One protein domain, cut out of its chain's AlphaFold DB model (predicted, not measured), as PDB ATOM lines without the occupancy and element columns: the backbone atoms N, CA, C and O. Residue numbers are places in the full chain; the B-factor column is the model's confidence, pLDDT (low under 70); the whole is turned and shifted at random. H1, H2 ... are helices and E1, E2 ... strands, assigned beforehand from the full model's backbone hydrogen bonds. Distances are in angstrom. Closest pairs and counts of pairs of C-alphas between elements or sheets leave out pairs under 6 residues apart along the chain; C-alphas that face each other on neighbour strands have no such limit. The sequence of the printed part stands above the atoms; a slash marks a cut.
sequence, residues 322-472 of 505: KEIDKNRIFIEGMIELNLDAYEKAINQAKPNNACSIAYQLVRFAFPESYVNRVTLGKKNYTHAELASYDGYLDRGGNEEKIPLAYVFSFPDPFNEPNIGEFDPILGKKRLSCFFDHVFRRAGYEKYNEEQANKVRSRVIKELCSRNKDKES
ATOM      1  N   LYS A 322      22.829  32.336  36.806       95.75
ATOM      2  CA  LYS A 322      23.279  32.103  35.429       95.75
ATOM      3  C   LYS A 322      22.268  32.676  34.441       95.75
ATOM      4  O   LYS A 322      21.080  32.390  34.556       95.75
ATOM      5  N   GLU A 323      22.748  33.405  33.443       94.75
ATOM      6  CA  GLU A 323      21.992  33.774  32.244       94.75
ATOM      7  C   GLU A 323      22.480  32.910  31.076       94.75
ATOM      8  O   GLU A 323      23.475  33.222  30.416       94.75
ATOM      9  N   ILE A 324      21.781  31.797  30.839       92.94
ATOM     10  CA  ILE A 324      22.177  30.788  29.845       92.94
ATOM     11  C   ILE A 324      22.171  31.385  28.432       92.94
ATOM     12  O   ILE A 324      23.129  31.195  27.689       92.94
ATOM     13  N   ASP A 325      21.155  32.185  28.096       93.44
ATOM     14  CA  ASP A 325      20.976  32.757  26.752       93.44
ATOM     15  C   ASP A 325      22.131  33.673  26.318       93.44
ATOM     16  O   ASP A 325      22.399  33.821  25.127       93.44
ATOM     17  N   LYS A 326      22.835  34.281  27.281       91.69
ATOM     18  CA  LYS A 326      23.975  35.172  27.024       91.69
ATOM     19  C   LYS A 326      25.327  34.537  27.342       91.69
ATOM     20  O   LYS A 326      26.342  35.220  27.216       91.69
ATOM     21  N   ASN A 327      25.357  33.270  27.765       94.69
ATOM     22  CA  ASN A 327      26.558  32.603  28.274       94.69
ATOM     23  C   ASN A 327      27.243  33.417  29.396       94.69
ATOM     24  O   ASN A 327      28.456  33.648  29.381       94.69
ATOM     25  N   ARG A 328      26.444  33.902  30.358       94.62
ATOM     26  CA  ARG A 328      26.900  34.772  31.454       94.62
ATOM     27  C   ARG A 328      26.566  34.180  32.815       94.62
ATOM     28  O   ARG A 328      25.537  33.531  33.005       94.62
ATOM     29  N   ILE A 329      27.440  34.425  33.780       96.19
ATOM     30  CA  ILE A 329      27.204  34.144  35.193       96.19
ATOM     31  C   ILE A 329      27.477  35.401  36.010       96.19
ATOM     32  O   ILE A 329      28.477  36.083  35.799       96.19
ATOM     33  N   PHE A 330      26.586  35.684  36.954       95.88
ATOM     34  CA  PHE A 330      26.685  36.818  37.859       95.88
ATOM     35  C   PHE A 330      26.996  36.297  39.253       95.88
ATOM     36  O   PHE A 330      26.106  35.812  39.947       95.88
ATOM     37  N   ILE A 331      28.262  36.369  39.658       94.38
ATOM     38  CA  ILE A 331      28.698  36.009  41.008       94.38
ATOM     39  C   ILE A 331      28.136  37.033  41.988       94.38
ATOM     40  O   ILE A 331      28.361  38.238  41.832       94.38
ATOM     41  N   GLU A 332      27.402  36.536  42.985       90.75
ATOM     42  CA  GLU A 332      26.710  37.350  43.998       90.75
ATOM     43  C   GLU A 332      25.803  38.439  43.404       90.75
ATOM     44  O   GLU A 332      25.585  39.487  44.007       90.75
ATOM     45  N   GLY A 333      25.344  38.244  42.165       89.81
ATOM     46  CA  GLY A 333      24.601  39.247  41.408       89.81
ATOM     47  C   GLY A 333      25.376  40.522  41.054       89.81
ATOM     48  O   GLY A 333      24.771  41.446  40.516       89.81
ATOM     49  N   MET A 334      26.685  40.599  41.330       91.69
ATOM     50  CA  MET A 334      27.477  41.824  41.148       91.69
ATOM     51  C   MET A 334      28.632  41.701  40.156       91.69
ATOM     52  O   MET A 334      28.992  42.710  39.546       91.69
ATOM     53  N   ILE A 335      29.256  40.525  40.038       94.06
ATOM     54  CA  ILE A 335      30.423  40.317  39.167       94.06
ATOM     55  C   ILE A 335      30.023  39.437  38.001       94.06
ATOM     56  O   ILE A 335      29.641  38.285  38.187       94.06
ATOM     57  N   GLU A 336      30.170  39.971  36.802       95.00
ATOM     58  CA  GLU A 336      29.841  39.274  35.573       95.00
ATOM     59  C   GLU A 336      31.053  38.506  35.037       95.00
ATOM     60  O   GLU A 336      32.161  39.036  34.980       95.00
ATOM     61  N   LEU A 337      30.847  37.248  34.644       96.19
ATOM     62  CA  LEU A 337      31.841  36.405  33.979       96.19
ATOM     63  C   LEU A 337      31.184  35.599  32.850       96.19
ATOM     64  O   LEU A 337      29.969  35.394  32.833       96.19
ATOM     65  N   ASN A 338      31.998  35.074  31.935       96.69
ATOM     66  CA  ASN A 338      31.530  34.093  30.959       96.69
ATOM     67  C   ASN A 338      31.211  32.759  31.661       96.69
ATOM     68  O   ASN A 338      32.019  32.265  32.454       96.69
ATOM     69  N   LEU A 339      30.035  32.188  31.385       96.50
ATOM     70  CA  LEU A 339      29.536  31.002  32.082       96.50
ATOM     71  C   LEU A 339      30.387  29.760  31.780       96.50
ATOM     72  O   LEU A 339      30.829  29.104  32.723       96.50
ATOM     73  N   ASP A 340      30.689  29.476  30.513       96.19
ATOM     74  CA  ASP A 340      31.521  28.322  30.133       96.19
ATOM     75  C   ASP A 340      32.917  28.391  30.768       96.19
ATOM     76  O   ASP A 340      33.447  27.409  31.301       96.19
ATOM     77  N   ALA A 341      33.518  29.581  30.744       96.56
ATOM     78  CA  ALA A 341      34.831  29.823  31.321       96.56
ATOM     79  C   ALA A 341      34.823  29.674  32.851       96.56
ATOM     80  O   ALA A 341      35.756  29.104  33.427       96.56
ATOM     81  N   TYR A 342      33.757  30.137  33.508       97.31
ATOM     82  CA  TYR A 342      33.541  29.942  34.938       97.31
ATOM     83  C   TYR A 342      33.386  28.462  35.296       97.31
ATOM     84  O   TYR A 342      34.045  27.983  36.218       97.31
ATOM     85  N   GLU A 343      32.554  27.712  34.576       96.75
ATOM     86  CA  GLU A 343      32.350  26.288  34.854       96.75
ATOM     87  C   GLU A 343      33.638  25.494  34.655       96.75
ATOM     88  O   GLU A 343      34.007  24.684  35.508       96.75
ATOM     89  N   LYS A 344      34.389  25.800  33.592       96.56
ATOM     90  CA  LYS A 344      35.726  25.245  33.380       96.56
ATOM     91  C   LYS A 344      36.660  25.561  34.549       96.56
ATOM     92  O   LYS A 344      37.342  24.658  35.033       96.56
ATOM     93  N   ALA A 345      36.678  26.806  35.025       96.69
ATOM     94  CA  ALA A 345      37.506  27.217  36.154       96.69
ATOM     95  C   ALA A 345      37.166  26.439  37.434       96.69
ATOM     96  O   ALA A 345      38.064  25.928  38.101       96.69
ATOM     97  N   ILE A 346      35.877  26.311  37.761       96.62
ATOM     98  CA  ILE A 346      35.426  25.569  38.941       96.62
ATOM     99  C   ILE A 346      35.765  24.081  38.823       96.62
ATOM    100  O   ILE A 346      36.279  23.506  39.780       96.62
ATOM    101  N   ASN A 347      35.535  23.466  37.663       95.88
ATOM    102  CA  ASN A 347      35.794  22.038  37.455       95.88
ATOM    103  C   ASN A 347      37.291  21.689  37.527       95.88
ATOM    104  O   ASN A 347      37.648  20.571  37.886       95.88
ATOM    105  N   GLN A 348      38.172  22.637  37.192       95.25
ATOM    106  CA  GLN A 348      39.626  22.472  37.284       95.25
ATOM    107  C   GLN A 348      40.209  22.889  38.642       95.25
ATOM    108  O   GLN A 348      41.415  22.735  38.875       95.25
ATOM    109  N   ALA A 349      39.404  23.468  39.531       96.06
ATOM    110  CA  ALA A 349      39.865  23.857  40.852       96.06
ATOM    111  C   ALA A 349      39.909  22.642  41.783       96.06
ATOM    112  O   ALA A 349      39.023  21.790  41.771       96.06
ATOM    113  N   LYS A 350      40.937  22.574  42.637       93.69
ATOM    114  CA  LYS A 350      40.978  21.584  43.712       93.69
ATOM    115  C   LYS A 350      39.823  21.871  44.687       93.69
ATOM    116  O   LYS A 350      39.724  23.011  45.157       93.69
ATOM    117  N   PRO A 351      38.975  20.876  45.007       92.38
ATOM    118  CA  PRO A 351      37.885  21.064  45.956       92.38
ATOM    119  C   PRO A 351      38.444  21.441  47.331       92.38
ATOM    120  O   PRO A 351      39.571  21.080  47.675       92.38
ATOM    121  N   ASN A 352      37.658  22.182  48.113       93.12
ATOM    122  CA  ASN A 352      38.017  22.643  49.459       93.12
ATOM    123  C   ASN A 352      39.305  23.485  49.543       93.12
ATOM    124  O   ASN A 352      39.931  23.579  50.595       93.12
ATOM    125  N   ASN A 353      39.728  24.107  48.437       94.88
ATOM    126  CA  ASN A 353      40.919  24.948  48.403       94.88
ATOM    127  C   ASN A 353      40.613  26.319  47.786       94.88
ATOM    128  O   ASN A 353      40.607  26.488  46.566       94.88
ATOM    129  N   ALA A 354      40.425  27.320  48.649       97.00
ATOM    130  CA  ALA A 354      40.113  28.694  48.252       97.00
ATOM    131  C   ALA A 354      41.181  29.306  47.321       97.00
ATOM    132  O   ALA A 354      40.847  29.960  46.334       97.00
ATOM    133  N   CYS A 355      42.469  29.042  47.565       96.69
ATOM    134  CA  CYS A 355      43.554  29.526  46.705       96.69
ATOM    135  C   CYS A 355      43.486  28.913  45.299       96.69
ATOM    136  O   CYS A 355      43.715  29.614  44.312       96.69
ATOM    137  N   SER A 356      43.160  27.620  45.199       97.19
ATOM    138  CA  SER A 356      42.977  26.952  43.908       97.19
ATOM    139  C   SER A 356      41.783  27.522  43.151       97.19
ATOM    140  O   SER A 356      41.896  27.744  41.951       97.19
ATOM    141  N   ILE A 357      40.660  27.767  43.828       97.31
ATOM    142  CA  ILE A 357      39.460  28.332  43.200       97.31
ATOM    143  C   ILE A 357      39.746  29.743  42.683       97.31
ATOM    144  O   ILE A 357      39.508  30.020  41.510       97.31
ATOM    145  N   ALA A 358      40.327  30.609  43.517       97.19
ATOM    146  CA  ALA A 358      40.692  31.964  43.111       97.19
ATOM    147  C   ALA A 358      41.644  31.971  41.910       97.19
ATOM    148  O   ALA A 358      41.439  32.727  40.965       97.19
ATOM    149  N   TYR A 359      42.654  31.098  41.921       97.31
ATOM    150  CA  TYR A 359      43.576  30.938  40.804       97.31
ATOM    151  C   TYR A 359      42.855  30.588  39.500       97.31
ATOM    152  O   TYR A 359      43.046  31.278  38.502       97.31
ATOM    153  N   GLN A 360      42.010  29.553  39.506       97.62
ATOM    154  CA  GLN A 360      41.336  29.124  38.282       97.62
ATOM    155  C   GLN A 360      40.342  30.168  37.773       97.62
ATOM    156  O   GLN A 360      40.251  30.380  36.565       97.62
ATOM    157  N   LEU A 361      39.632  30.859  38.674       97.12
ATOM    158  CA  LEU A 361      38.721  31.940  38.292       97.12
ATOM    159  C   LEU A 361      39.469  33.079  37.593       97.12
ATOM    160  O   LEU A 361      39.058  33.508  36.518       97.12
ATOM    161  N   VAL A 362      40.593  33.532  38.152       96.12
ATOM    162  CA  VAL A 362      41.393  34.610  37.549       96.12
ATOM    163  C   VAL A 362      42.051  34.157  36.244       96.12
ATOM    164  O   VAL A 362      42.143  34.932  35.294       96.12
ATOM    165  N   ARG A 363      42.492  32.898  36.162       94.50
ATOM    166  CA  ARG A 363      43.160  32.360  34.974       94.50
ATOM    167  C   ARG A 363      42.210  32.175  33.795       94.50
ATOM    168  O   ARG A 363      42.549  32.560  32.678       94.50
ATOM    169  N   PHE A 364      41.049  31.570  34.034       94.25
ATOM    170  CA  PHE A 364      40.154  31.127  32.965       94.25
ATOM    171  C   PHE A 364      38.905  31.986  32.813       94.25
ATOM    172  O   PHE A 364      38.489  32.210  31.683       94.25
ATOM    173  N   ALA A 365      38.313  32.459  33.910       96.06
ATOM    174  CA  ALA A 365      37.003  33.106  33.874       96.06
ATOM    175  C   ALA A 365      37.076  34.637  33.784       96.06
ATOM    176  O   ALA A 365      36.152  35.251  33.253       96.06
ATOM    177  N   PHE A 366      38.149  35.262  34.287       95.25
ATOM    178  CA  PHE A 366      38.278  36.719  34.241       95.25
ATOM    179  C   PHE A 366      38.428  37.215  32.792       95.25
ATOM    180  O   PHE A 366      39.381  36.796  32.113       95.25
ATOM    181  N   PRO A 367      37.543  38.128  32.337       93.50
ATOM    182  CA  PRO A 367      37.666  38.781  31.041       93.50
ATOM    183  C   PRO A 367      38.929  39.641  30.982       93.50
ATOM    184  O   PRO A 367      39.517  40.002  32.004       93.50
ATOM    185  N   GLU A 368      39.342  40.011  29.770       90.50
ATOM    186  CA  GLU A 368      40.533  40.842  29.584       90.50
ATOM    187  C   GLU A 368      40.444  42.182  30.316       90.50
ATOM    188  O   GLU A 368      41.454  42.639  30.851       90.50
ATOM    189  N   SER A 369      39.248  42.771  30.399       90.19
ATOM    190  CA  SER A 369      38.996  44.029  31.106       90.19
ATOM    191  C   SER A 369      39.357  43.972  32.593       90.19
ATOM    192  O   SER A 369      39.726  44.991  33.167       90.19
ATOM    193  N   TYR A 370      39.307  42.795  33.225       92.81
ATOM    194  CA  TYR A 370      39.621  42.629  34.654       92.81
ATOM    195  C   TYR A 370      41.101  42.349  34.911       92.81
ATOM    196  O   TYR A 370      41.537  42.311  36.061       92.81
ATOM    197  N   VAL A 371      41.872  42.094  33.856       91.06
ATOM    198  CA  VAL A 371      43.247  41.604  33.971       91.06
ATOM    199  C   VAL A 371      44.233  42.582  33.365       91.06
ATOM    200  O   VAL A 371      45.270  42.845  33.971       91.06
ATOM    201  N   ASN A 372      43.912  43.124  32.191       87.19
ATOM    202  CA  ASN A 372      44.820  43.938  31.402       87.19
ATOM    203  C   ASN A 372      45.199  45.228  32.136       87.19
ATOM    204  O   ASN A 372      44.355  46.087  32.369       87.19
ATOM    205  N   ARG A 373      46.482  45.350  32.488       84.88
ATOM    206  CA  ARG A 373      47.039  46.432  33.314       84.88
ATOM    207  C   ARG A 373      46.354  46.573  34.675       84.88
ATOM    208  O   ARG A 373      46.398  47.638  35.278       84.88
ATOM    209  N   VAL A 374      45.772  45.496  35.195       89.12
ATOM    210  CA  VAL A 374      45.102  45.485  36.498       89.12
ATOM    211  C   VAL A 374      45.973  44.813  37.562       89.12
ATOM    212  O   VAL A 374      46.598  43.779  37.328       89.12
ATOM    213  N   THR A 375      45.992  45.375  38.769       90.69
ATOM    214  CA  THR A 375      46.575  44.767  39.971       90.69
ATOM    215  C   THR A 375      45.556  44.729  41.098       90.69
ATOM    216  O   THR A 375      44.701  45.595  41.214       90.69
ATOM    217  N   LEU A 376      45.654  43.756  41.998       88.56
ATOM    218  CA  LEU A 376      44.830  43.773  43.206       88.56
ATOM    219  C   LEU A 376      45.304  44.836  44.219       88.56
ATOM    220  O   LEU A 376      44.510  45.324  45.022       88.56
ATOM    221  N   GLY A 377      46.598  45.184  44.175       82.94
ATOM    222  CA  GLY A 377      47.226  46.288  44.908       82.94
ATOM    223  C   GLY A 377      47.037  46.279  46.432       82.94
ATOM    224  O   GLY A 377      47.287  45.257  47.082       82.94
ATOM    225  N   LYS A 378      46.629  47.412  47.026       82.56
ATOM    226  CA  LYS A 378      46.432  47.590  48.483       82.56
ATOM    227  C   LYS A 378      45.153  46.904  48.978       82.56
ATOM    228  O   LYS A 378      44.162  46.821  48.258       82.56
ATOM    229  N   LYS A 379      45.162  46.409  50.223       79.81
ATOM    230  CA  LYS A 379      43.995  45.742  50.840       79.81
ATOM    231  C   LYS A 379      42.798  46.683  50.951       79.81
ATOM    232  O   LYS A 379      41.698  46.316  50.557       79.81
ATOM    233  N   ASN A 380      43.052  47.894  51.437       79.56
ATOM    234  CA  ASN A 380      42.060  48.940  51.597       79.56
ATOM    235  C   ASN A 380      42.507  50.143  50.777       79.56
ATOM    236  O   ASN A 380      43.619  50.632  50.966       79.56
ATOM    237  N   TYR A 381      41.635  50.606  49.892       79.44
ATOM    238  CA  TYR A 381      41.797  51.888  49.224       79.44
ATOM    239  C   TYR A 381      40.847  52.907  49.841       79.44
ATOM    240  O   TYR A 381      39.681  52.605  50.120       79.44
ATOM    241  N   THR A 382      41.328  54.122  50.054       82.69
ATOM    242  CA  THR A 382      40.472  55.259  50.394       82.69
ATOM    243  C   THR A 382      39.699  55.729  49.159       82.69
ATOM    244  O   THR A 382      40.071  55.445  48.022       82.69
ATOM    245  N   HIS A 383      38.595  56.445  49.380       81.25
ATOM    246  CA  HIS A 383      37.813  57.033  48.289       81.25
ATOM    247  C   HIS A 383      38.673  57.971  47.431       81.25
ATOM    248  O   HIS A 383      38.618  57.913  46.209       81.25
ATOM    249  N   ALA A 384      39.508  58.789  48.080       83.12
ATOM    250  CA  ALA A 384      40.419  59.711  47.411       83.12
ATOM    251  C   ALA A 384      41.468  58.983  46.551       83.12
ATOM    252  O   ALA A 384      41.716  59.406  45.429       83.12
ATOM    253  N   GLU A 385      42.033  57.870  47.036       84.56
ATOM    254  CA  GLU A 385      43.000  57.073  46.264       84.56
ATOM    255  C   GLU A 385      42.375  56.405  45.037       84.56
ATOM    256  O   GLU A 385      43.021  56.334  44.001       84.56
ATOM    257  N   LEU A 386      41.139  55.892  45.117       83.44
ATOM    258  CA  LEU A 386      40.501  55.326  43.921       83.44
ATOM    259  C   LEU A 386      40.091  56.433  42.942       83.44
ATOM    260  O   LEU A 386      40.277  56.266  41.743       83.44
ATOM    261  N   ALA A 387      39.608  57.572  43.446       81.50
ATOM    262  CA  ALA A 387      39.244  58.719  42.618       81.50
ATOM    263  C   ALA A 387      40.452  59.356  41.907       81.50
ATOM    264  O   ALA A 387      40.286  59.935  40.842       81.50
ATOM    265  N   SER A 388      41.679  59.229  42.428       82.50
ATOM    266  CA  SER A 388      42.867  59.726  41.712       82.50
ATOM    267  C   SER A 388      43.194  58.946  40.435       82.50
ATOM    268  O   SER A 388      43.921  59.464  39.590       82.50
ATOM    269  N   TYR A 389      42.659  57.730  40.281       79.69
ATOM    270  CA  TYR A 389      42.763  56.970  39.032       79.69
ATOM    271  C   TYR A 389      41.707  57.394  37.998       79.69
ATOM    272  O   TYR A 389      41.828  57.026  36.829       79.69
ATOM    273  N   ASP A 390      40.717  58.200  38.394       73.00
ATOM    274  CA  ASP A 390      39.707  58.734  37.484       73.00
ATOM    275  C   ASP A 390      40.344  59.727  36.495       73.00
ATOM    276  O   ASP A 390      41.124  60.619  36.859       73.00
ATOM    277  N   GLY A 391      40.117  59.504  35.201       67.25
ATOM    278  CA  GLY A 391      40.819  60.199  34.117       67.25
ATOM    279  C   GLY A 391      42.334  59.928  34.036       67.25
ATOM    280  O   GLY A 391      43.047  60.684  33.376       67.25
ATOM    281  N   TYR A 392      42.876  58.905  34.715       70.75
ATOM    282  CA  TYR A 392      44.290  58.506  34.575       70.75
ATOM    283  C   TYR A 392      44.584  57.953  33.173       70.75
ATOM    284  O   TYR A 392      45.588  58.308  32.553       70.75
ATOM    285  N   LEU A 393      43.664  57.139  32.647       66.06
ATOM    286  CA  LEU A 393      43.755  56.575  31.297       66.06
ATOM    287  C   LEU A 393      43.643  57.666  30.221       66.06
ATOM    288  O   LEU A 393      44.423  57.665  29.269       66.06
ATOM    289  N   ASP A 394      42.763  58.650  30.423       65.50
ATOM    290  CA  ASP A 394      42.579  59.782  29.501       65.50
ATOM    291  C   ASP A 394      43.784  60.733  29.478       65.50
ATOM    292  O   ASP A 394      44.056  61.390  28.475       65.50
ATOM    293  N   ARG A 395      44.554  60.780  30.573       64.31
ATOM    294  CA  ARG A 395      45.782  61.582  30.705       64.31
ATOM    295  C   ARG A 395      47.027  60.910  30.115       64.31
ATOM    296  O   ARG A 395      48.132  61.413  30.298       64.31
ATOM    297  N   GLY A 396      46.868  59.793  29.402       56.69
ATOM    298  CA  GLY A 396      47.982  59.063  28.791       56.69
ATOM    299  C   GLY A 396      48.769  58.192  29.773       56.69
ATOM    300  O   GLY A 396      49.881  57.770  29.452       56.69
ATOM    301  N   GLY A 397      48.202  57.897  30.951       60.25
ATOM    302  CA  GLY A 397      48.750  56.967  31.936       60.25
ATOM    303  C   GLY A 397      48.744  55.531  31.412       60.25
ATOM    304  O   GLY A 397      47.853  54.742  31.711       60.25
ATOM    305  N   ASN A 398      49.726  55.199  30.577       59.59
ATOM    306  CA  ASN A 398      49.848  53.887  29.942       59.59
ATOM    307  C   ASN A 398      50.822  52.941  30.662       59.59
ATOM    308  O   ASN A 398      50.890  51.768  30.296       59.59
ATOM    309  N   GLU A 399      51.556  53.431  31.665       61.09
ATOM    310  CA  GLU A 399      52.644  52.690  32.315       61.09
ATOM    311  C   GLU A 399      52.262  52.083  33.677       61.09
ATOM    312  O   GLU A 399      52.830  51.063  34.067       61.09
ATOM    313  N   GLU A 400      51.286  52.643  34.403       72.62
ATOM    314  CA  GLU A 400      50.940  52.167  35.750       72.62
ATOM    315  C   GLU A 400      49.741  51.209  35.757       72.62
ATOM    316  O   GLU A 400      48.752  51.384  35.040       72.62
ATOM    317  N   LYS A 401      49.822  50.173  36.600       85.62
ATOM    318  CA  LYS A 401      48.743  49.194  36.782       85.62
ATOM    319  C   LYS A 401      47.643  49.775  37.667       85.62
ATOM    320  O   LYS A 401      47.915  50.209  38.786       85.62
ATOM    321  N   ILE A 402      46.397  49.689  37.213       88.50
ATOM    322  CA  ILE A 402      45.231  50.183  37.950       88.50
ATOM    323  C   ILE A 402      44.700  49.139  38.947       88.50
ATOM    324  O   ILE A 402      44.782  47.934  38.690       88.50
ATOM    325  N   PRO A 403      44.145  49.547  40.102       91.19
ATOM    326  CA  PRO A 403      43.556  48.610  41.054       91.19
ATOM    327  C   PRO A 403      42.327  47.874  40.492       91.19
ATOM    328  O   PRO A 403      41.442  48.498  39.915       91.19
ATOM    329  N   LEU A 404      42.170  46.574  40.758       92.88
ATOM    330  CA  LEU A 404      40.957  45.822  40.391       92.88
ATOM    331  C   LEU A 404      39.707  46.422  41.049       92.88
ATOM    332  O   LEU A 404      38.641  46.468  40.446       92.88
ATOM    333  N   ALA A 405      39.860  46.937  42.273       91.81
ATOM    334  CA  ALA A 405      38.799  47.655  42.966       91.81
ATOM    335  C   ALA A 405      38.340  48.905  42.199       91.81
ATOM    336  O   ALA A 405      37.167  49.228  42.280       91.81
ATOM    337  N   TYR A 406      39.234  49.575  41.460       91.31
ATOM    338  CA  TYR A 406      38.889  50.715  40.607       91.31
ATOM    339  C   TYR A 406      38.104  50.261  39.371       91.31
ATOM    340  O   TYR A 406      37.050  50.813  39.090       91.31
ATOM    341  N   VAL A 407      38.554  49.199  38.690       91.19
ATOM    342  CA  VAL A 407      37.826  48.625  37.540       91.19
ATOM    343  C   VAL A 407      36.412  48.207  37.947       91.19
ATOM    344  O   VAL A 407      35.445  48.491  37.251       91.19
ATOM    345  N   PHE A 408      36.262  47.592  39.119       94.00
ATOM    346  CA  PHE A 408      34.959  47.195  39.649       94.00
ATOM    347  C   PHE A 408      34.066  48.359  40.099       94.00
ATOM    348  O   PHE A 408      32.902  48.111  40.410       94.00
ATOM    349  N   SER A 409      34.560  49.594  40.140       92.56
ATOM    350  CA  SER A 409      33.758  50.761  40.520       92.56
ATOM    351  C   SER A 409      32.805  51.242  39.424       92.56
ATOM    352  O   SER A 409      31.915  52.032  39.713       92.56
ATOM    353  N   PHE A 410      32.974  50.789  38.180       92.12
ATOM    354  CA  PHE A 410      32.132  51.204  37.052       92.12
ATOM    355  C   PHE A 410      30.899  50.310  36.903       92.12
ATOM    356  O   PHE A 410      30.973  49.147  37.284       92.12
ATOM    357  N   PRO A 411      29.773  50.775  36.340       90.62
ATOM    358  CA  PRO A 411      28.534  49.996  36.294       90.62
ATOM    359  C   PRO A 411      28.667  48.655  35.557       90.62
ATOM    360  O   PRO A 411      28.300  47.623  36.125       90.62
ATOM    361  N   ASP A 412      29.268  48.644  34.364       89.94
ATOM    362  CA  ASP A 412      29.485  47.440  33.548       89.94
ATOM    363  C   ASP A 412      30.966  47.286  33.160       89.94
ATOM    364  O   ASP A 412      31.367  47.567  32.031       89.94
ATOM    365  N   PRO A 413      31.818  46.805  34.078       89.50
ATOM    366  CA  PRO A 413      33.236  46.665  33.787       89.50
ATOM    367  C   PRO A 413      33.530  45.481  32.849       89.50
ATOM    368  O   PRO A 413      34.674  45.305  32.422       89.50
ATOM    369  N   PHE A 414      32.540  44.621  32.576       90.25
ATOM    370  CA  PHE A 414      32.702  43.457  31.709       90.25
ATOM    371  C   PHE A 414      32.668  43.873  30.236       90.25
ATOM    372  O   PHE A 414      33.597  43.537  29.501       90.25
ATOM    373  N   ASN A 415      31.635  44.614  29.821       87.12
ATOM    374  CA  ASN A 415      31.476  45.061  28.432       87.12
ATOM    375  C   ASN A 415      32.118  46.436  28.189       87.12
ATOM    376  O   ASN A 415      32.721  46.650  27.137       87.12
ATOM    377  N   GLU A 416      32.023  47.349  29.159       86.88
ATOM    378  CA  GLU A 416      32.379  48.763  29.014       86.88
ATOM    379  C   GLU A 416      33.341  49.215  30.134       86.88
ATOM    380  O   GLU A 416      32.968  49.938  31.064       86.88
ATOM    381  N   PRO A 417      34.615  48.777  30.097       84.38
ATOM    382  CA  PRO A 417      35.565  49.081  31.158       84.38
ATOM    383  C   PRO A 417      35.829  50.587  31.266       84.38
ATOM    384  O   PRO A 417      36.180  51.234  30.282       84.38
ATOM    385  N   ASN A 418      35.753  51.115  32.489       84.25
ATOM    386  CA  ASN A 418      35.979  52.531  32.814       84.25
ATOM    387  C   ASN A 418      34.978  53.511  32.177       84.25
ATOM    388  O   ASN A 418      35.296  54.682  31.993       84.25
ATOM    389  N   ILE A 419      33.775  53.040  31.838       83.94
ATOM    390  CA  ILE A 419      32.697  53.863  31.282       83.94
ATOM    391  C   ILE A 419      31.542  53.931  32.289       83.94
ATOM    392  O   ILE A 419      31.197  52.940  32.933       83.94
ATOM    393  N   GLY A 420      30.935  55.114  32.420       86.50
ATOM    394  CA  GLY A 420      29.793  55.370  33.301       86.50
ATOM    395  C   GLY A 420      30.161  56.067  34.612       86.50
ATOM    396  O   GLY A 420      31.279  56.543  34.792       86.50
ATOM    397  N   GLU A 421      29.190  56.163  35.522       88.38
ATOM    398  CA  GLU A 421      29.381  56.805  36.827       88.38
ATOM    399  C   GLU A 421      30.304  55.961  37.719       88.38
ATOM    400  O   GLU A 421      30.035  54.788  37.984       88.38
ATOM    401  N   PHE A 422      31.398  56.563  38.179       89.94
ATOM    402  CA  PHE A 422      32.372  55.915  39.045       89.94
ATOM    403  C   PHE A 422      31.868  55.827  40.498       89.94
ATOM    404  O   PHE A 422      31.713  56.851  41.165       89.94
ATOM    405  N   ASP A 423      31.681  54.606  41.021       88.50
ATOM    406  CA  ASP A 423      31.311  54.348  42.422       88.50
ATOM    407  C   ASP A 423      32.357  53.467  43.151       88.50
ATOM    408  O   ASP A 423      32.367  52.235  43.031       88.50
ATOM    409  N   PRO A 424      33.224  54.045  43.999       85.50
ATOM    410  CA  PRO A 424      34.233  53.288  44.739       85.50
ATOM    411  C   PRO A 424      33.658  52.375  45.833       85.50
ATOM    412  O   PRO A 424      34.355  51.467  46.304       85.50
ATOM    413  N   ILE A 425      32.413  52.586  46.268       88.00
ATOM    414  CA  ILE A 425      31.728  51.675  47.193       88.00
ATOM    415  C   ILE A 425      31.347  50.395  46.445       88.00
ATOM    416  O   ILE A 425      31.550  49.300  46.979       88.00
ATOM    417  N   LEU A 426      30.858  50.516  45.209       90.06
ATOM    418  CA  LEU A 426      30.552  49.380  44.340       90.06
ATOM    419  C   LEU A 426      31.791  48.512  44.092       90.06
ATOM    420  O   LEU A 426      31.730  47.292  44.267       90.06
ATOM    421  N   GLY A 427      32.935  49.137  43.795       90.25
ATOM    422  CA  GLY A 427      34.196  48.431  43.570       90.25
ATOM    423  C   GLY A 427      34.642  47.582  44.763       90.25
ATOM    424  O   GLY A 427      34.996  46.408  44.621       90.25
ATOM    425  N   LYS A 428      34.539  48.137  45.978       88.62
ATOM    426  CA  LYS A 428      34.823  47.406  47.225       88.62
ATOM    427  C   LYS A 428      33.838  46.268  47.475       88.62
ATOM    428  O   LYS A 428      34.265  45.181  47.860       88.62
ATOM    429  N   LYS A 429      32.540  46.502  47.255       90.25
ATOM    430  CA  LYS A 429      31.492  45.484  47.439       90.25
ATOM    431  C   LYS A 429      31.703  44.297  46.509       90.25
ATOM    432  O   LYS A 429      31.714  43.166  46.983       90.25
ATOM    433  N   ARG A 430      31.954  44.551  45.223       93.75
ATOM    434  CA  ARG A 430      32.294  43.511  44.243       93.75
ATOM    435  C   ARG A 430      33.526  42.733  44.664       93.75
ATOM    436  O   ARG A 430      33.505  41.508  44.652       93.75
ATOM    437  N   LEU A 431      34.576  43.418  45.110       92.88
ATOM    438  CA  LEU A 431      35.774  42.722  45.557       92.88
ATOM    439  C   LEU A 431      35.507  41.822  46.776       92.88
ATOM    440  O   LEU A 431      35.999  40.698  46.803       92.88
ATOM    441  N   SER A 432      34.703  42.275  47.743       91.06
ATOM    442  CA  SER A 432      34.259  41.430  48.864       91.06
ATOM    443  C   SER A 432      33.483  40.210  48.369       91.06
ATOM    444  O   SER A 432      33.848  39.090  48.707       91.06
ATOM    445  N   CYS A 433      32.502  40.421  47.488       93.00
ATOM    446  CA  CYS A 433      31.691  39.359  46.890       93.00
ATOM    447  C   CYS A 433      32.543  38.305  46.173       93.00
ATOM    448  O   CYS A 433      32.275  37.111  46.270       93.00
ATOM    449  N   PHE A 434      33.612  38.723  45.487       95.44
ATOM    450  CA  PHE A 434      34.558  37.794  44.877       95.44
ATOM    451  C   PHE A 434      35.226  36.886  45.920       95.44
ATOM    452  O   PHE A 434      35.283  35.672  45.728       95.44
ATOM    453  N   PHE A 435      35.729  37.456  47.021       94.81
ATOM    454  CA  PHE A 435      36.354  36.668  48.085       94.81
ATOM    455  C   PHE A 435      35.345  35.760  48.788       94.81
ATOM    456  O   PHE A 435      35.633  34.576  48.962       94.81
ATOM    457  N   ASP A 436      34.167  36.278  49.129       94.31
ATOM    458  CA  ASP A 436      33.091  35.511  49.760       94.31
ATOM    459  C   ASP A 436      32.698  34.309  48.899       94.31
ATOM    460  O   ASP A 436      32.635  33.182  49.392       94.31
ATOM    461  N   HIS A 437      32.555  34.513  47.588       96.12
ATOM    462  CA  HIS A 437      32.290  33.432  46.645       96.12
ATOM    463  C   HIS A 437      33.413  32.398  46.602       96.12
ATOM    464  O   HIS A 437      33.153  31.198  46.651       96.12
ATOM    465  N   VAL A 438      34.673  32.834  46.539       96.75
ATOM    466  CA  VAL A 438      35.829  31.924  46.555       96.75
ATOM    467  C   VAL A 438      35.815  31.044  47.808       96.75
ATOM    468  O   VAL A 438      35.987  29.827  47.702       96.75
ATOM    469  N   PHE A 439      35.604  31.639  48.983       96.50
ATOM    470  CA  PHE A 439      35.563  30.905  50.245       96.50
ATOM    471  C   PHE A 439      34.339  29.990  50.335       96.50
ATOM    472  O   PHE A 439      34.494  28.826  50.710       96.50
ATOM    473  N   ARG A 440      33.161  30.446  49.890       94.94
ATOM    474  CA  ARG A 440      31.947  29.619  49.839       94.94
ATOM    475  C   ARG A 440      32.127  28.403  48.944       94.94
ATOM    476  O   ARG A 440      31.804  27.287  49.341       94.94
ATOM    477  N   ARG A 441      32.676  28.586  47.740       94.75
ATOM    478  CA  ARG A 441      32.916  27.483  46.795       94.75
ATOM    479  C   ARG A 441      33.970  26.501  47.305       94.75
ATOM    480  O   ARG A 441      33.965  25.348  46.890       94.75
ATOM    481  N   ALA A 442      34.835  26.934  48.220       94.88
ATOM    482  CA  ALA A 442      35.761  26.067  48.940       94.88
ATOM    483  C   ALA A 442      35.176  25.477  50.243       94.88
ATOM    484  O   ALA A 442      35.901  24.793  50.958       94.88
ATOM    485  N   GLY A 443      33.898  25.712  50.556       93.06
ATOM    486  CA  GLY A 443      33.221  25.130  51.718       93.06
ATOM    487  C   GLY A 443      33.517  25.814  53.056       93.06
ATOM    488  O   GLY A 443      33.306  25.203  54.099       93.06
ATOM    489  N   TYR A 444      34.014  27.055  53.055       92.88
ATOM    490  CA  TYR A 444      34.257  27.817  54.284       92.88
ATOM    491  C   TYR A 444      33.038  28.666  54.668       92.88
ATOM    492  O   TYR A 444      32.522  29.424  53.849       92.88
ATOM    493  N   GLU A 445      32.629  28.599  55.936       91.38
ATOM    494  CA  GLU A 445      31.565  29.445  56.513       91.38
ATOM    495  C   GLU A 445      32.106  30.743  57.131       91.38
ATOM    496  O   GLU A 445      31.423  31.766  57.203       91.38
ATOM    497  N   LYS A 446      33.356  30.706  57.595       91.25
ATOM    498  CA  LYS A 446      34.095  31.841  58.148       91.25
ATOM    499  C   LYS A 446      35.534  31.776  57.643       91.25
ATOM    500  O   LYS A 446      36.063  30.685  57.431       91.25
ATOM    501  N   TYR A 447      36.176  32.928  57.484       91.25
ATOM    502  CA  TYR A 447      37.602  32.999  57.174       91.25
ATOM    503  C   TYR A 447      38.293  34.126  57.939       91.25
ATOM    504  O   TYR A 447      37.726  35.197  58.165       91.25
ATOM    505  N   ASN A 448      39.542  33.892  58.331       88.94
ATOM    506  CA  ASN A 448      40.358  34.886  59.024       88.94
ATOM    507  C   ASN A 448      41.204  35.721  58.043       88.94
ATOM    508  O   ASN A 448      41.257  35.472  56.833       88.94
ATOM    509  N   GLU A 449      41.886  36.737  58.568       87.25
ATOM    510  CA  GLU A 449      42.737  37.617  57.766       87.25
ATOM    511  C   GLU A 449      43.906  36.880  57.091       87.25
ATOM    512  O   GLU A 449      44.263  37.203  55.957       87.25
ATOM    513  N   GLU A 450      44.477  35.861  57.734       88.62
ATOM    514  CA  GLU A 450      45.577  35.076  57.168       88.62
ATOM    515  C   GLU A 450      45.132  34.299  55.919       88.62
ATOM    516  O   GLU A 450      45.799  34.330  54.882       88.62
ATOM    517  N   GLN A 451      43.972  33.642  55.987       92.38
ATOM    518  CA  GLN A 451      43.365  32.938  54.859       92.38
ATOM    519  C   GLN A 451      43.029  33.908  53.724       92.38
ATOM    520  O   GLN A 451      43.376  33.640  52.570       92.38
ATOM    521  N   ALA A 452      42.429  35.059  54.044       91.94
ATOM    522  CA  ALA A 452      42.155  36.108  53.063       91.94
ATOM    523  C   ALA A 452      43.440  36.580  52.366       91.94
ATOM    524  O   ALA A 452      43.469  36.708  51.143       91.94
ATOM    525  N   ASN A 453      44.526  36.772  53.121       91.50
ATOM    526  CA  ASN A 453      45.818  37.187  52.582       91.50
ATOM    527  C   ASN A 453      46.442  36.119  51.672       91.50
ATOM    528  O   ASN A 453      46.960  36.471  50.616       91.50
ATOM    529  N   LYS A 454      46.337  34.825  52.004       93.00
ATOM    530  CA  LYS A 454      46.812  33.731  51.132       93.00
ATOM    531  C   LYS A 454      46.091  33.726  49.783       93.00
ATOM    532  O   LYS A 454      46.742  33.682  48.736       93.00
ATOM    533  N   VAL A 455      44.762  33.839  49.800       96.06
ATOM    534  CA  VAL A 455      43.953  33.933  48.575       96.06
ATOM    535  C   VAL A 455      44.318  35.196  47.792       96.06
ATOM    536  O   VAL A 455      44.578  35.129  46.591       96.06
ATOM    537  N   ARG A 456      44.430  36.340  48.477       95.00
ATOM    538  CA  ARG A 456      44.829  37.625  47.889       95.00
ATOM    539  C   ARG A 456      46.186  37.543  47.188       95.00
ATOM    540  O   ARG A 456      46.305  37.968  46.041       95.00
ATOM    541  N   SER A 457      47.199  36.971  47.841       92.56
ATOM    542  CA  SER A 457      48.527  36.762  47.257       92.56
ATOM    543  C   SER A 457      48.466  35.889  46.008       92.56
ATOM    544  O   SER A 457      49.159  36.176  45.033       92.56
ATOM    545  N   ARG A 458      47.615  34.854  45.996       94.69
ATOM    546  CA  ARG A 458      47.444  33.999  44.817       94.69
ATOM    547  C   ARG A 458      46.830  34.756  43.639       94.69
ATOM    548  O   ARG A 458      47.335  34.626  42.526       94.69
ATOM    549  N   VAL A 459      45.810  35.577  43.886       95.62
ATOM    550  CA  VAL A 459      45.195  36.441  42.861       95.62
ATOM    551  C   VAL A 459      46.210  37.445  42.311       95.62
ATOM    552  O   VAL A 459      46.302  37.608  41.099       95.62
ATOM    553  N   ILE A 460      47.021  38.072  43.175       93.12
ATOM    554  CA  ILE A 460      48.088  39.000  42.756       93.12
ATOM    555  C   ILE A 460      49.082  38.307  41.823       93.12
ATOM    556  O   ILE A 460      49.389  38.851  40.764       93.12
ATOM    557  N   LYS A 461      49.579  37.119  42.196       92.62
ATOM    558  CA  LYS A 461      50.531  36.367  41.364       92.62
ATOM    559  C   LYS A 461      49.958  36.099  39.970       92.62
ATOM    560  O   LYS A 461      50.650  36.332  38.983       92.62
ATOM    561  N   GLU A 462      48.695  35.682  39.891       94.06
ATOM    562  CA  GLU A 462      48.061  35.361  38.610       94.06
ATOM    563  C   GLU A 462      47.795  36.600  37.748       94.06
ATOM    564  O   GLU A 462      48.142  36.608  36.568       94.06
ATOM    565  N   LEU A 463      47.268  37.683  38.331       92.06
ATOM    566  CA  LEU A 463      47.104  38.957  37.620       92.06
ATOM    567  C   LEU A 463      48.448  39.482  37.099       92.06
ATOM    568  O   LEU A 463      48.541  39.960  35.971       92.06
ATOM    569  N   CYS A 464      49.516  39.371  37.894       88.75
ATOM    570  CA  CYS A 464      50.857  39.749  37.460       88.75
ATOM    571  C   CYS A 464      51.362  38.872  36.309       88.75
ATOM    572  O   CYS A 464      51.934  39.418  35.370       88.75
ATOM    573  N   SER A 465      51.146  37.553  36.361       89.06
ATOM    574  CA  SER A 465      51.547  36.630  35.292       89.06
ATOM    575  C   SER A 465      50.850  36.966  33.977       89.06
ATOM    576  O   SER A 465      51.521  37.215  32.980       89.06
ATOM    577  N   ARG A 466      49.517  37.094  33.992       87.25
ATOM    578  CA  ARG A 466      48.728  37.381  32.783       87.25
ATOM    579  C   ARG A 466      49.034  38.746  32.157       87.25
ATOM    580  O   ARG A 466      48.789  38.939  30.971       87.25
ATOM    581  N   ASN A 467      49.558  39.691  32.939       83.62
ATOM    582  CA  ASN A 467      50.017  40.982  32.423       83.62
ATOM    583  C   ASN A 467      51.396  40.906  31.739       83.62
ATOM    584  O   ASN A 467      51.609  41.604  30.752       83.62
ATOM    585  N   LYS A 468      52.310  40.034  32.197       80.56
ATOM    586  CA  LYS A 468      53.641  39.847  31.576       80.56
ATOM    587  C   LYS A 468      53.562  39.239  30.173       80.56
ATOM    588  O   LYS A 468      54.337  39.610  29.289       80.56
ATOM    589  N   ASP A 469      52.598  38.346  29.959       60.25
ATOM    590  CA  ASP A 469      52.391  37.663  28.675       60.25
ATOM    591  C   ASP A 469      51.995  38.631  27.541       60.25
ATOM    592  O   ASP A 469      52.117  38.297  26.365       60.25
ATOM    593  N   LYS A 470      51.541  39.848  27.874       61.00
ATOM    594  CA  LYS A 470      51.139  40.876  26.900       61.00
ATOM    595  C   LYS A 470      52.228  41.907  26.614       61.00
ATOM    596  O   LYS A 470      52.350  42.354  25.478       61.00
ATOM    597  N   GLU A 471      53.048  42.250  27.608       56.53
ATOM    598  CA  GLU A 471      54.174  43.188  27.452       56.53
ATOM    599  C   GLU A 471      55.284  42.622  26.541       56.53
ATOM    600  O   GLU A 471      55.998  43.373  25.884       56.53
ATOM    601  N   SER A 472      55.381  41.295  26.431       50.03
ATOM    602  CA  SER A 472      56.347  40.588  25.575       50.03
ATOM    603  C   SER A 472      55.830  40.270  24.158       50.03
ATOM    604  O   SER A 472      56.577  39.770  23.318       50.03
TER     605      SER A 472
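AT A GLANCE: This is residues 322 to 472 of the 505 residues of an uncharacterized protein of Tetranychus urticae (UniProt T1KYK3). Helix H2 packs between H1 and H6, and the long helix H5 meets the first part of H2 steeply; the small hairpin E1 and E2 sits beside H1 and H5. At the other end of H5 are the short helices H3 and H4, among long links. The 151 printed residues have two strands, then six helices, E1 E2 H1 H2 H3 H4 H5 H6; the sheet E1 - E2 is antiparallel and the class mostly helix. The whole is compact, radius of gyration of the C-alphas 15.0 A, spanning 44 by 39 by 34 A.

IN THESE COORDINATES: Find C-alpha 328 at (26.900, 34.772, 31.454), where E1, residues 328 to 331, begins; E2 is 335 to 338. Next come H1, 339 to 347, 12.2 A long, H2, 354 to 365, 15.4 A, H3, 383 to 387, and H4, 404 to 407. H5, 424 to 441, runs 25.9 A, and H6, 449 to 471, runs 32.9 A to C-alpha 471 at (54.174, 43.188, 27.452).

HOW THE PARTS SIT: In the hairpin E1 and E2, look for N 329 and O 337, 2.9 A apart. H1 and H2, a helical hairpin, touch at Ala 341 and Ala 365, closest C-alphas 4.7 A. H2 touches H6 at Cys 355 and Val 455, 4.8 A, a shallow tilt of 27 degrees, the same way. Residues 438 to 441 of H5 touch H2, closest C-alphas Ala 354 and Phe 439, 5.4 A, a steep tilt of 64 degrees. H4 touches H5 at Ala 405 and Gly 427, 4.7 A; H3 and H5 only just touch, with 3 pairs of C-alphas within 8 A, the closest His 383 and Pro 424, 6.3 A. H3 and H6 are apart. Every O i to N i+4 pair is within hydrogen-bond range in H1, H2, H3 and H5, and 17 of 19 in H6; H4 is too short for one.

THE WHOLE: The farthest C-alphas, Pro 351 and Arg 395, are 44.0 A apart. The printed part has no cut; the links H2 to H3, H3 to H4 and H4 to H5 are long. Look for pLDDT under 70 at residues 391, 393 to 399 and 469 to 472.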